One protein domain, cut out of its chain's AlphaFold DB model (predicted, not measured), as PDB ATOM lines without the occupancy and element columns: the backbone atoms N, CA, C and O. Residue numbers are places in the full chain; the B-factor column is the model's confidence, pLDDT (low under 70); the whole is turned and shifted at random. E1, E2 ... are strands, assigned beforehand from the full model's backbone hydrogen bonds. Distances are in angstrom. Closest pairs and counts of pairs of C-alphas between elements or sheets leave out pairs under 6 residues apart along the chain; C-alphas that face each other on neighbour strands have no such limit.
ATOM      1  N   ASP A   7     130.418 211.207  94.111       91.38
ATOM      2  CA  ASP A   7     131.078 209.920  93.981       91.38
ATOM      3  C   ASP A   7     130.102 208.787  94.256       91.38
ATOM      4  O   ASP A   7     129.522 208.705  95.336       91.38
ATOM      5  N   VAL A   8     129.923 207.921  93.264       92.50
ATOM      6  CA  VAL A   8     129.088 206.729  93.385       92.50
ATOM      7  C   VAL A   8     130.010 205.526  93.404       92.50
ATOM      8  O   VAL A   8     130.851 205.378  92.518       92.50
ATOM      9  N   GLN A   9     129.859 204.668  94.407       94.94
ATOM     10  CA  GLN A   9     130.649 203.451  94.553       94.94
ATOM     11  C   GLN A   9     129.733 202.265  94.839       94.94
ATOM     12  O   GLN A   9     128.737 202.388  95.547       94.94
ATOM     13  N   GLY A  10     130.093 201.111  94.292       95.12
ATOM     14  CA  GLY A  10     129.424 199.843  94.516       95.12
ATOM     15  C   GLY A  10     130.446 198.749  94.779       95.12
ATOM     16  O   GLY A  10     131.518 198.713  94.170       95.12
ATOM     17  N   LYS A  11     130.098 197.842  95.687       96.06
ATOM     18  CA  LYS A  11     130.872 196.642  95.983       96.06
ATOM     19  C   LYS A  11     129.944 195.434  95.950       96.06
ATOM     20  O   LYS A  11     128.896 195.453  96.588       96.06
ATOM     21  N   LYS A  12     130.363 194.376  95.262       95.12
ATOM     22  CA  LYS A  12     129.735 193.055  95.308       95.12
ATOM     23  C   LYS A  12     130.773 192.020  95.714       95.12
ATOM     24  O   LYS A  12     131.826 191.942  95.092       95.12
ATOM     25  N   THR A  13     130.463 191.239  96.739       94.81
ATOM     26  CA  THR A  13     131.288 190.116  97.190       94.81
ATOM     27  C   THR A  13     130.642 188.818  96.732       94.81
ATOM     28  O   THR A  13     129.450 188.611  96.954       94.81
ATOM     29  N   LEU A  14     131.423 187.965  96.081       93.00
ATOM     30  CA  LEU A  14     131.015 186.653  95.600       93.00
ATOM     31  C   LEU A  14     131.840 185.595  96.347       93.00
ATOM     32  O   LEU A  14     133.062 185.573  96.180       93.00
ATOM     33  N   PRO A  15     131.232 184.749  97.194       92.81
ATOM     34  CA  PRO A  15     131.947 183.620  97.778       92.81
ATOM     35  C   PRO A  15     132.303 182.620  96.669       92.81
ATOM     36  O   PRO A  15     131.463 182.297  95.833       92.81
ATOM     37  N   VAL A  16     133.558 182.170  96.637       91.44
ATOM     38  CA  VAL A  16     134.035 181.133  95.703       91.44
ATOM     39  C   VAL A  16     133.905 179.749  96.333       91.44
ATOM     40  O   VAL A  16     133.652 178.775  95.634       91.44
ATOM     41  N   THR A  17     134.065 179.666  97.654       88.88
ATOM     42  CA  THR A  17     133.923 178.436  98.433       88.88
ATOM     43  C   THR A  17     132.760 178.544  99.414       88.88
ATOM     44  O   THR A  17     132.501 179.619  99.959       88.88
ATOM     45  N   ASP A  18     132.097 177.419  99.695       84.31
ATOM     46  CA  ASP A  18     130.930 177.354 100.593       84.31
ATOM     47  C   ASP A  18     131.251 177.798 102.029       84.31
ATOM     48  O   ASP A  18     130.401 178.328 102.739       84.31
ATOM     49  N   ASN A  19     132.511 177.641 102.447       84.25
ATOM     50  CA  ASN A  19     133.012 178.090 103.748       84.25
ATOM     51  C   ASN A  19     133.342 179.597 103.807       84.25
ATOM     52  O   ASN A  19     133.744 180.094 104.856       84.25
ATOM     53  N   GLY A  20     133.227 180.331 102.692       81.56
ATOM     54  CA  GLY A  20     133.462 181.777 102.628       81.56
ATOM     55  C   GLY A  20     134.918 182.222 102.829       81.56
ATOM     56  O   GLY A  20     135.171 183.425 102.954       81.56
ATOM     57  N   LEU A  21     135.874 181.284 102.862       90.00
ATOM     58  CA  LEU A  21     137.303 181.581 103.020       90.00
ATOM     59  C   LEU A  21     137.898 182.218 101.770       90.00
ATOM     60  O   LEU A  21     138.743 183.106 101.880       90.00
ATOM     61  N   LEU A  22     137.447 181.781 100.594       93.56
ATOM     62  CA  LEU A  22     137.845 182.326  99.307       93.56
ATOM     63  C   LEU A  22     136.688 183.135  98.721       93.56
ATOM     64  O   LEU A  22     135.571 182.631  98.577       93.56
ATOM     65  N   SER A  23     136.939 184.392  98.374       95.19
ATOM     66  CA  SER A  23     135.928 185.272  97.791       95.19
ATOM     67  C   SER A  23     136.505 186.217  96.752       95.19
ATOM     68  O   SER A  23     137.678 186.581  96.792       95.19
ATOM     69  N   VAL A  24     135.654 186.630  95.818       95.69
ATOM     70  CA  VAL A  24     135.959 187.655  94.824       95.69
ATOM     71  C   VAL A  24     135.144 188.907  95.131       95.69
ATOM     72  O   VAL A  24     133.916 188.867  95.175       95.69
ATOM     73  N   ASP A  25     135.824 190.030  95.320       95.44
ATOM     74  CA  ASP A  25     135.224 191.351  95.455       95.44
ATOM     75  C   ASP A  25     135.295 192.094  94.115       95.44
ATOM     76  O   ASP A  25     136.371 192.394  93.599       95.44
ATOM     77  N   LEU A  26     134.133 192.451  93.577       95.38
ATOM     78  CA  LEU A  26     133.987 193.368  92.453       95.38
ATOM     79  C   LEU A  26     133.662 194.752  93.007       95.38
ATOM     80  O   LEU A  26     132.616 194.949  93.631       95.38
ATOM     81  N   LYS A  27     134.552 195.717  92.789       95.44
ATOM     82  CA  LYS A  27     134.363 197.110  93.199       95.44
ATOM     83  C   LYS A  27     134.337 198.000  91.969       95.44
ATOM     84  O   LYS A  27     135.249 197.967  91.146       95.44
ATOM     85  N   GLY A  28     133.307 198.822  91.867       94.75
ATOM     86  CA  GLY A  28     133.143 199.798  90.799       94.75
ATOM     87  C   GLY A  28     132.816 201.162  91.376       94.75
ATOM     88  O   GLY A  28     132.224 201.271  92.448       94.75
ATOM     89  N   GLY A  29     133.188 202.215  90.666       93.75
ATOM     90  CA  GLY A  29     132.772 203.554  91.035       93.75
ATOM     91  C   GLY A  29     132.924 204.551  89.906       93.75
ATOM     92  O   GLY A  29     133.668 204.336  88.949       93.75
ATOM     93  N   TYR A  30     132.214 205.661  90.031       91.31
ATOM     94  CA  TYR A  30     132.289 206.767  89.099       91.31
ATOM     95  C   TYR A  30     132.272 208.074  89.877       91.31
ATOM     96  O   TYR A  30     131.279 208.432  90.514       91.31
ATOM     97  N   ASN A  31     133.399 208.776  89.816       90.81
ATOM     98  CA  ASN A  31     133.517 210.116  90.359       90.81
ATOM     99  C   ASN A  31     133.161 211.101  89.252       90.81
ATOM    100  O   ASN A  31     133.824 211.088  88.215       90.81
ATOM    101  N   PHE A  32     132.142 211.932  89.448       88.62
ATOM    102  CA  PHE A  32     131.748 212.937  88.471       88.62
ATOM    103  C   PHE A  32     131.691 214.323  89.097       88.62
ATOM    104  O   PHE A  32     131.192 214.525  90.205       88.62
ATOM    105  N   ASN A  33     132.176 215.303  88.344       86.56
ATOM    106  CA  ASN A  33     132.022 216.704  88.687       86.56
ATOM    107  C   ASN A  33     131.032 217.340  87.694       86.56
ATOM    108  O   ASN A  33     131.351 217.472  86.506       86.56
ATOM    109  N   PRO A  34     129.829 217.740  88.148       79.06
ATOM    110  CA  PRO A  34     128.794 218.273  87.267       79.06
ATOM    111  C   PRO A  34     129.193 219.590  86.588       79.06
ATOM    112  O   PRO A  34     128.681 219.889  85.512       79.06
ATOM    113  N   ARG A  35     130.130 220.365  87.161       79.75
ATOM    114  CA  ARG A  35     130.608 221.619  86.550       79.75
ATOM    115  C   ARG A  35     131.599 221.380  85.422       79.75
ATOM    116  O   ARG A  35     131.493 222.017  84.382       79.75
ATOM    117  N   SER A  36     132.565 220.486  85.617       80.00
ATOM    118  CA  SER A  36     133.589 220.222  84.600       80.00
ATOM    119  C   SER A  36     133.143 219.202  83.552       80.00
ATOM    120  O   SER A  36     133.844 219.025  82.558       80.00
ATOM    121  N   ARG A  37     132.009 218.515  83.778       74.81
ATOM    122  CA  ARG A  37     131.522 217.366  82.986       74.81
ATOM    123  C   ARG A  37     132.578 216.268  82.803       74.81
ATOM    124  O   ARG A  37     132.447 215.415  81.930       74.81
ATOM    125  N   LYS A  38     133.627 216.280  83.629       79.56
ATOM    126  CA  LYS A  38     134.665 215.256  83.656       79.56
ATOM    127  C   LYS A  38     134.289 214.234  84.713       79.56
ATOM    128  O   LYS A  38     133.900 214.591  85.828       79.56
ATOM    129  N   GLY A  39     134.433 212.969  84.351       83.19
ATOM    130  CA  GLY A  39     134.304 211.863  85.279       83.19
ATOM    131  C   GLY A  39     135.515 210.952  85.224       83.19
ATOM    132  O   GLY A  39     136.225 210.894  84.220       83.19
ATOM    133  N   LYS A  40     135.772 210.270  86.335       89.56
ATOM    134  CA  LYS A  40     136.830 209.271  86.456       89.56
ATOM    135  C   LYS A  40     136.197 207.943  86.866       89.56
ATOM    136  O   LYS A  40     135.767 207.824  88.022       89.56
ATOM    137  N   PRO A  41     136.117 206.962  85.951       90.62
ATOM    138  CA  PRO A  41     135.682 205.626  86.312       90.62
ATOM    139  C   PRO A  41     136.754 204.931  87.156       90.62
ATOM    140  O   PRO A  41     137.954 205.177  87.018       90.62
ATOM    141  N   ARG A  42     136.299 204.076  88.067       92.94
ATOM    142  CA  ARG A  42     137.119 203.238  88.941       92.94
ATOM    143  C   ARG A  42     136.571 201.823  88.923       92.94
ATOM    144  O   ARG A  42     135.361 201.614  88.895       92.94
ATOM    145  N   GLY A  43     137.474 200.856  88.922       94.19
ATOM    146  CA  GLY A  43     137.142 199.452  88.748       94.19
ATOM    147  C   GLY A  43     138.263 198.606  89.301       94.19
ATOM    148  O   GLY A  43     139.424 198.797  88.937       94.19
ATOM    149  N   VAL A  44     137.910 197.717  90.214       95.12
ATOM    150  CA  VAL A  44     138.844 196.848  90.910       95.12
ATOM    151  C   VAL A  44     138.208 195.475  91.053       95.12
ATOM    152  O   VAL A  44     137.055 195.356  91.470       95.12
ATOM    153  N   VAL A  45     138.982 194.451  90.725       95.62
ATOM    154  CA  VAL A  45     138.653 193.054  91.017       95.62
ATOM    155  C   VAL A  45     139.645 192.572  92.061       95.62
ATOM    156  O   VAL A  45     140.846 192.735  91.863       95.62
ATOM    157  N   GLU A  46     139.165 192.011  93.168       96.62
ATOM    158  CA  GLU A  46     140.010 191.460  94.231       96.62
ATOM    159  C   GLU A  46     139.655 190.000  94.496       96.62
ATOM    160  O   GLU A  46     138.492 189.679  94.697       96.62
ATOM    161  N   LEU A  47     140.655 189.132  94.579       95.81
ATOM    162  CA  LEU A  47     140.560 187.818  95.196       95.81
ATOM    163  C   LEU A  47     141.016 187.941  96.652       95.81
ATOM    164  O   LEU A  47     142.104 188.446  96.921       95.81
ATOM    165  N   SER A  48     140.191 187.491  97.591       95.00
ATOM    166  CA  SER A  48     140.500 187.448  99.019       95.00
ATOM    167  C   SER A  48     140.504 186.006  99.507       95.00
ATOM    168  O   SER A  48     139.550 185.273  99.264       95.00
ATOM    169  N   TYR A  49     141.547 185.635 100.241       94.12
ATOM    170  CA  TYR A  49     141.680 184.350 100.909       94.12
ATOM    171  C   TYR A  49     141.922 184.566 102.403       94.12
ATOM    172  O   TYR A  49     142.793 185.347 102.791       94.12
ATOM    173  N   LYS A  50     141.120 183.918 103.244       92.31
ATOM    174  CA  LYS A  50     141.237 183.961 104.702       92.31
ATOM    175  C   LYS A  50     141.714 182.610 105.219       92.31
ATOM    176  O   LYS A  50     141.142 181.583 104.864       92.31
ATOM    177  N   VAL A  51     142.718 182.639 106.083       88.69
ATOM    178  CA  VAL A  51     143.224 181.497 106.841       88.69
ATOM    179  C   VAL A  51     142.963 181.796 108.310       88.69
ATOM    180  O   VAL A  51     143.498 182.762 108.848       88.69
ATOM    181  N   PHE A  52     142.103 180.992 108.926       85.25
ATOM    182  CA  PHE A  52     141.817 181.083 110.356       85.25
ATOM    183  C   PHE A  52     142.833 180.266 111.153       85.25
ATOM    184  O   PHE A  52     143.241 179.203 110.680       85.25
ATOM    185  N   ASN A  53     143.186 180.731 112.355       81.44
ATOM    186  CA  ASN A  53     144.123 180.052 113.261       81.44
ATOM    187  C   ASN A  53     145.471 179.710 112.596       81.44
ATOM    188  O   ASN A  53     145.931 178.569 112.659       81.44
ATOM    189  N   PHE A  54     146.094 180.680 111.917       82.25
ATOM    190  CA  PHE A  54     147.439 180.483 111.356       82.25
ATOM    191  C   PHE A  54     148.482 180.294 112.475       82.25
ATOM    192  O   PHE A  54     149.340 179.418 112.389       82.25
ATOM    193  N   THR A  55     148.317 181.069 113.548       82.81
ATOM    194  CA  THR A  55     148.964 180.937 114.862       82.81
ATOM    195  C   THR A  55     147.852 181.042 115.920       82.81
ATOM    196  O   THR A  55     146.765 181.518 115.588       82.81
ATOM    197  N   GLU A  56     148.073 180.602 117.166       85.00
ATOM    198  CA  GLU A  56     147.083 180.753 118.252       85.00
ATOM    199  C   GLU A  56     146.539 182.192 118.311       85.00
ATOM    200  O   GLU A  56     147.311 183.149 118.371       85.00
ATOM    201  N   ASP A  57     145.212 182.331 118.229       82.50
ATOM    202  CA  ASP A  57     144.483 183.607 118.205       82.50
ATOM    203  C   ASP A  57     144.869 184.579 117.068       82.50
ATOM    204  O   ASP A  57     144.656 185.793 117.166       82.50
ATOM    205  N   GLN A  58     145.436 184.072 115.964       83.56
ATOM    206  CA  GLN A  58     145.807 184.883 114.804       83.56
ATOM    207  C   GLN A  58     145.129 184.431 113.511       83.56
ATOM    208  O   GLN A  58     145.254 183.284 113.066       83.56
ATOM    209  N   ASP A  59     144.501 185.402 112.846       89.12
ATOM    210  CA  ASP A  59     143.892 185.229 111.535       89.12
ATOM    211  C   ASP A  59     144.709 185.937 110.460       89.12
ATOM    212  O   ASP A  59     145.066 187.116 110.576       89.12
ATOM    213  N   LEU A  60     144.934 185.228 109.358       91.56
ATOM    214  CA  LEU A  60     145.664 185.735 108.212       91.56
ATOM    215  C   LEU A  60     144.709 185.962 107.045       91.56
ATOM    216  O   LEU A  60     143.915 185.103 106.656       91.56
ATOM    217  N   LYS A  61     144.789 187.146 106.445       93.69
ATOM    218  CA  LYS A  61     144.028 187.501 105.253       93.69
ATOM    219  C   LYS A  61     144.968 187.918 104.142       93.69
ATOM    220  O   LYS A  61     145.613 188.963 104.198       93.69
ATOM    221  N   PHE A  62     144.950 187.133 103.082       94.38
ATOM    222  CA  PHE A  62     145.639 187.414 101.845       94.38
ATOM    223  C   PHE A  62     144.669 188.003 100.823       94.38
ATOM    224  O   PHE A  62     143.516 187.579 100.708       94.38
ATOM    225  N   LYS A  63     145.120 188.999 100.068       95.50
ATOM    226  CA  LYS A  63     144.344 189.597  98.992       95.50
ATOM    227  C   LYS A  63     145.243 189.923  97.810       95.50
ATOM    228  O   LYS A  63     146.285 190.548  97.969       95.50
ATOM    229  N   ILE A  64     144.779 189.572  96.618       94.94
ATOM    230  CA  ILE A  64     145.342 190.045  95.354       94.94
ATOM    231  C   ILE A  64     144.248 190.814  94.638       94.94
ATOM    232  O   ILE A  64     143.130 190.321  94.513       94.94
ATOM    233  N   GLY A  65     144.549 192.013  94.161       94.62
ATOM    234  CA  GLY A  65     143.620 192.792  93.360       94.62
ATOM    235  C   GLY A  65     144.262 193.352  92.107       94.62
ATOM    236  O   GLY A  65     145.479 193.403  91.978       94.62
ATOM    237  N   CYS A  66     143.426 193.773  91.169       93.75
ATOM    238  CA  CYS A  66     143.854 194.479  89.973       93.75
ATOM    239  C   CYS A  66     142.932 195.665  89.722       93.75
ATOM    240  O   CYS A  66     141.703 195.532  89.721       93.75
ATOM    241  N   ASN A  67     143.528 196.836  89.503       91.56
ATOM    242  CA  ASN A  67     142.804 197.992  89.003       91.56
ATOM    243  C   ASN A  67     142.584 197.828  87.496       91.56
ATOM    244  O   ASN A  67     143.536 197.893  86.725       91.56
ATOM    245  N   VAL A  68     141.333 197.663  87.071       91.12
ATOM    246  CA  VAL A  68     140.978 197.349  85.676       91.12
ATOM    247  C   VAL A  68     141.353 198.484  84.715       91.12
ATOM    248  O   VAL A  68     141.719 198.229  83.573       91.12
ATOM    249  N   PHE A  69     141.315 199.735  85.178       87.94
ATOM    250  CA  PHE A  69     141.609 200.904  84.344       87.94
ATOM    251  C   PHE A  69     143.102 201.214  84.253       87.94
ATOM    252  O   PHE A  69     143.564 201.684  83.219       87.94
ATOM    253  N   LYS A  70     143.855 200.966  85.331       87.88
ATOM    254  CA  LYS A  70     145.315 201.155  85.348       87.88
ATOM    255  C   LYS A  70     146.092 199.894  84.958       87.88
ATOM    256  O   LYS A  70     147.301 199.968  84.782       87.88
ATOM    257  N   GLN A  71     145.409 198.750  84.884       88.19
ATOM    258  CA  GLN A  71     145.996 197.417  84.718       88.19
ATOM    259  C   GLN A  71     147.124 197.145  85.723       88.19
ATOM    260  O   GLN A  71     148.103 196.471  85.422       88.19
ATOM    261  N   THR A  72     146.994 197.705  86.925       89.50
ATOM    262  CA  THR A  72     148.003 197.612  87.978       89.50
ATOM    263  C   THR A  72     147.539 196.600  89.018       89.50
ATOM    264  O   THR A  72     146.522 196.846  89.682       89.50
ATOM    265  N   PRO A  73     148.238 195.461  89.161       92.31
ATOM    266  CA  PRO A  73     147.970 194.532  90.238       92.31
ATOM    267  C   PRO A  73     148.541 195.055  91.555       92.31
ATOM    268  O   PRO A  73     149.568 195.737  91.594       92.31
ATOM    269  N   TYR A  74     147.892 194.680  92.644       93.81
ATOM    270  CA  TYR A  74     148.376 194.895  93.994       93.81
ATOM    271  C   TYR A  74     148.125 193.662  94.850       93.81
ATOM    272  O   TYR A  74     147.239 192.845  94.591       93.81
ATOM    273  N   PHE A  75     148.926 193.551  95.891       94.62
ATOM    274  CA  PHE A  75     148.872 192.507  96.888       94.62
ATOM    275  C   PHE A  75     148.724 193.160  98.262       94.62
ATOM    276  O   PHE A  75     149.292 194.217  98.535       94.62
ATOM    277  N   GLN A  76     147.936 192.523  99.114       95.94
ATOM    278  CA  GLN A  76     147.790 192.893 100.504       95.94
ATOM    279  C   GLN A  76     147.832 191.637 101.376       95.94
ATOM    280  O   GLN A  76     147.105 190.671 101.134       95.94
ATOM    281  N   LEU A  77     148.645 191.690 102.423       94.56
ATOM    282  CA  LEU A  77     148.655 190.733 103.517       94.56
ATOM    283  C   LEU A  77     148.240 191.461 104.783       94.56
ATOM    284  O   LEU A  77     148.795 192.508 105.103       94.56
ATOM    285  N   ARG A  78     147.250 190.925 105.484       93.00
ATOM    286  CA  ARG A  78     146.841 191.419 106.791       93.00
ATOM    287  C   ARG A  78     146.888 190.282 107.787       93.00
ATOM    288  O   ARG A  78     146.331 189.220 107.519       93.00
ATOM    289  N   GLU A  79     147.466 190.558 108.936       91.75
ATOM    290  CA  GLU A  79     147.435 189.688 110.100       91.75
ATOM    291  C   GLU A  79     147.127 190.569 111.306       91.75
ATOM    292  O   GLU A  79     147.802 191.574 111.531       91.75
ATOM    293  N   ASN A  80     146.059 190.231 112.033       85.12
ATOM    294  CA  ASN A  80     145.566 190.987 113.184       85.12
ATOM    295  C   ASN A  80     145.586 192.519 112.949       85.12
ATOM    296  O   ASN A  80     144.761 193.064 112.197       85.12
ATOM    297  N   ASN A  81     146.573 193.185 113.558       87.88
ATOM    298  CA  ASN A  81     146.727 194.635 113.630       87.88
ATOM    299  C   ASN A  81     147.712 195.215 112.614       87.88
ATOM    300  O   ASN A  81     147.908 196.422 112.602       87.88
ATOM    301  N   TRP A  82     148.332 194.414 111.747       91.25
ATOM    302  CA  TRP A  82     149.221 194.941 110.717       91.25
ATOM    303  C   TRP A  82     148.773 194.544 109.315       91.25
ATOM    304  O   TRP A  82     148.231 193.467 109.066       91.25
ATOM    305  N   THR A  83     148.973 195.461 108.373       95.12
ATOM    306  CA  THR A  83     148.671 195.273 106.957       95.12
ATOM    307  C   THR A  83     149.879 195.682 106.124       95.12
ATOM    308  O   THR A  83     150.270 196.846 106.131       95.12
ATOM    309  N   LEU A  84     150.434 194.741 105.366       94.75
ATOM    310  CA  LEU A  84     151.394 194.997 104.298       94.75
ATOM    311  C   LEU A  84     150.633 195.174 102.983       94.75
ATOM    312  O   LEU A  84     149.941 194.259 102.541       94.75
ATOM    313  N   ASN A  85     150.789 196.328 102.342       94.31
ATOM    314  CA  ASN A  85     150.285 196.589 100.999       94.31
ATOM    315  C   ASN A  85     151.454 196.723 100.026       94.31
ATOM    316  O   ASN A  85     152.457 197.362 100.337       94.31
ATOM    317  N   HIS A  86     151.298 196.194  98.821       94.31
ATOM    318  CA  HIS A  86     152.238 196.383  97.726       94.31
ATOM    319  C   HIS A  86     151.469 196.582  96.426       94.31
ATOM    320  O   HIS A  86     150.669 195.734  96.037       94.31
ATOM    321  N   GLU A  87     151.722 197.687  95.740       90.44
ATOM    322  CA  GLU A  87     151.165 197.980  94.422       90.44
ATOM    323  C   GLU A  87     152.311 198.005  93.412       90.44
ATOM    324  O   GLU A  87     153.305 198.722  93.585       90.44
ATOM    325  N   LEU A  88     152.186 197.195  92.356       84.44
ATOM    326  CA  LEU A  88     153.224 197.093  91.337       84.44
ATOM    327  C   LEU A  88     153.453 198.466  90.697       84.44
ATOM    328  O   LEU A  88     152.507 199.153  90.321       84.44
ATOM    329  N   ASN A  89     154.719 198.857  90.560       79.62
ATOM    330  CA  ASN A  89     155.159 200.153  90.023       79.62
ATOM    331  C   ASN A  89     154.874 201.387  90.904       79.62
ATOM    332  O   ASN A  89     155.202 202.497  90.488       79.62
ATOM    333  N   VAL A  90     154.306 201.225  92.105       84.88
ATOM    334  CA  VAL A  90     154.108 202.324  93.073       84.88
ATOM    335  C   VAL A  90     154.999 202.130  94.298       84.88
ATOM    336  O   VAL A  90     155.669 203.069  94.722       84.88
ATOM    337  N   GLY A  91     155.042 200.911  94.842       90.88
ATOM    338  CA  GLY A  91     155.851 200.560  96.008       90.88
ATOM    339  C   GLY A  91     155.074 199.750  97.044       90.88
ATOM    340  O   GLY A  91     153.998 199.218  96.769       90.88
ATOM    341  N   TRP A  92     155.630 199.648  98.249       94.81
ATOM    342  CA  TRP A  92     155.022 198.949  99.383       94.81
ATOM    343  C   TRP A  92     154.878 199.869 100.596       94.81
ATOM    344  O   TRP A  92     155.602 200.852 100.738       94.81
ATOM    345  N   ASN A  93     153.930 199.545 101.473       94.56
ATOM    346  CA  ASN A  93     153.778 200.174 102.780       94.56
ATOM    347  C   ASN A  93     153.301 199.160 103.822       94.56
ATOM    348  O   ASN A  93     152.684 198.149 103.485       94.56
ATOM    349  N   VAL A  94     153.578 199.463 105.087       95.19
ATOM    350  CA  VAL A  94     153.071 198.718 106.239       95.19
ATOM    351  C   VAL A  94     152.260 199.678 107.094       95.19
ATOM    352  O   VAL A  94     152.723 200.772 107.413       95.19
ATOM    353  N   ILE A  95     151.043 199.272 107.436       94.75
ATOM    354  CA  ILE A  95     150.133 200.002 108.317       94.75
ATOM    355  C   ILE A  95     149.938 199.152 109.565       94.75
ATOM    356  O   ILE A  95     149.672 197.958 109.446       94.75
ATOM    357  N   TYR A  96     150.074 199.766 110.736       92.38
ATOM    358  CA  TYR A  96     149.778 199.142 112.019       92.38
ATOM    359  C   TYR A  96     148.590 199.871 112.661       92.38
ATOM    360  O   TYR A  96     148.655 201.083 112.869       92.38
ATOM    361  N   ASP A  97     147.518 199.134 112.935       86.75
ATOM    362  CA  ASP A  97     146.299 199.589 113.600       86.75
ATOM    363  C   ASP A  97     146.474 199.366 115.122       86.75
ATOM    364  O   ASP A  97     146.465 198.224 115.583       86.75
TER     365      ASP A  97
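Overview. This is residues 7 to 97 of the 98 residues of an uncharacterized protein of Physcomitrium patens (UniProt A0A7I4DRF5). What shape does the backbone make? It is one long, twisted and curled sheet of seven strands, laid side by side in chain order from E1 to E7, with no named helix over either face. The longest strand, E3, runs along the long axis of the whole, and the turns at its two ends hold the two C-alphas farthest apart. What is it made of? The printed part has 91 residues with seven named strands in the sheet order E1, E2, E3, E4, E5, E6, E7, antiparallel throughout, and its class is all strand. How is it proportioned? It is loose and elongated, with a radius of gyration of the C-alphas of 15.7 A and spans of 54 by 32 by 23 A.

Along the chain. Where do the first strands lie? E1, residues 7 to 15, begins with C-alpha 7 at (131.078, 209.920, 93.981) and is 26.6 A long from first to last C-alpha. E2, residues 22 to 33, is 36.4 A long. E3, residues 38 to 55, is 48.5 A long and bends by 64 degrees at residue 52. Which strands follow? E4 is residues 58 to 67, 29.1 A, and E5 is residues 72 to 79, 23.5 A. E6 is residues 82 to 87, 16.7 A. E7, residues 91 to 96, is 17.2 A long and ends with C-alpha 96 at (149.778, 199.142, 112.019).

Arrangement. How do the strands follow each other? They form a meander, each strand the antiparallel neighbour of the one before, and E1 and E7 are the edge strands. How are the first three pairs joined? In the hairpin of E1 and E2, at 170 degrees, N 10 and O 28 are 2.8 A apart, within hydrogen-bond range. E2 and E3 stand at 155 degrees, with N 25 and O 46 at 2.8 A. E3 and E4 also stand at 155 degrees, with N 47 and O 64 at 2.7 A. And the last three? E4 and E5 stand at 170 degrees, with N 63 and O 76 at 2.8 A. E5 and E6 stand at 170 degrees, with N 77 and O 84 at 2.9 A. E6 and E7 stand at 165 degrees, with N 83 and O 95 at 2.8 A. Which strands stay apart? Among them are E1 and E7, and E3 and E6.

Size, cuts and confidence. How large is it? The two C-alphas farthest apart, those of Arg 35 and Glu 56, are 54.3 A from each other. How are the links? The link from E1 to E2 is short, and the other five are tight. Is the model broken or uncertain? The printed part has no cut, its mean pLDDT is 90.5, and no printed residue is under 70.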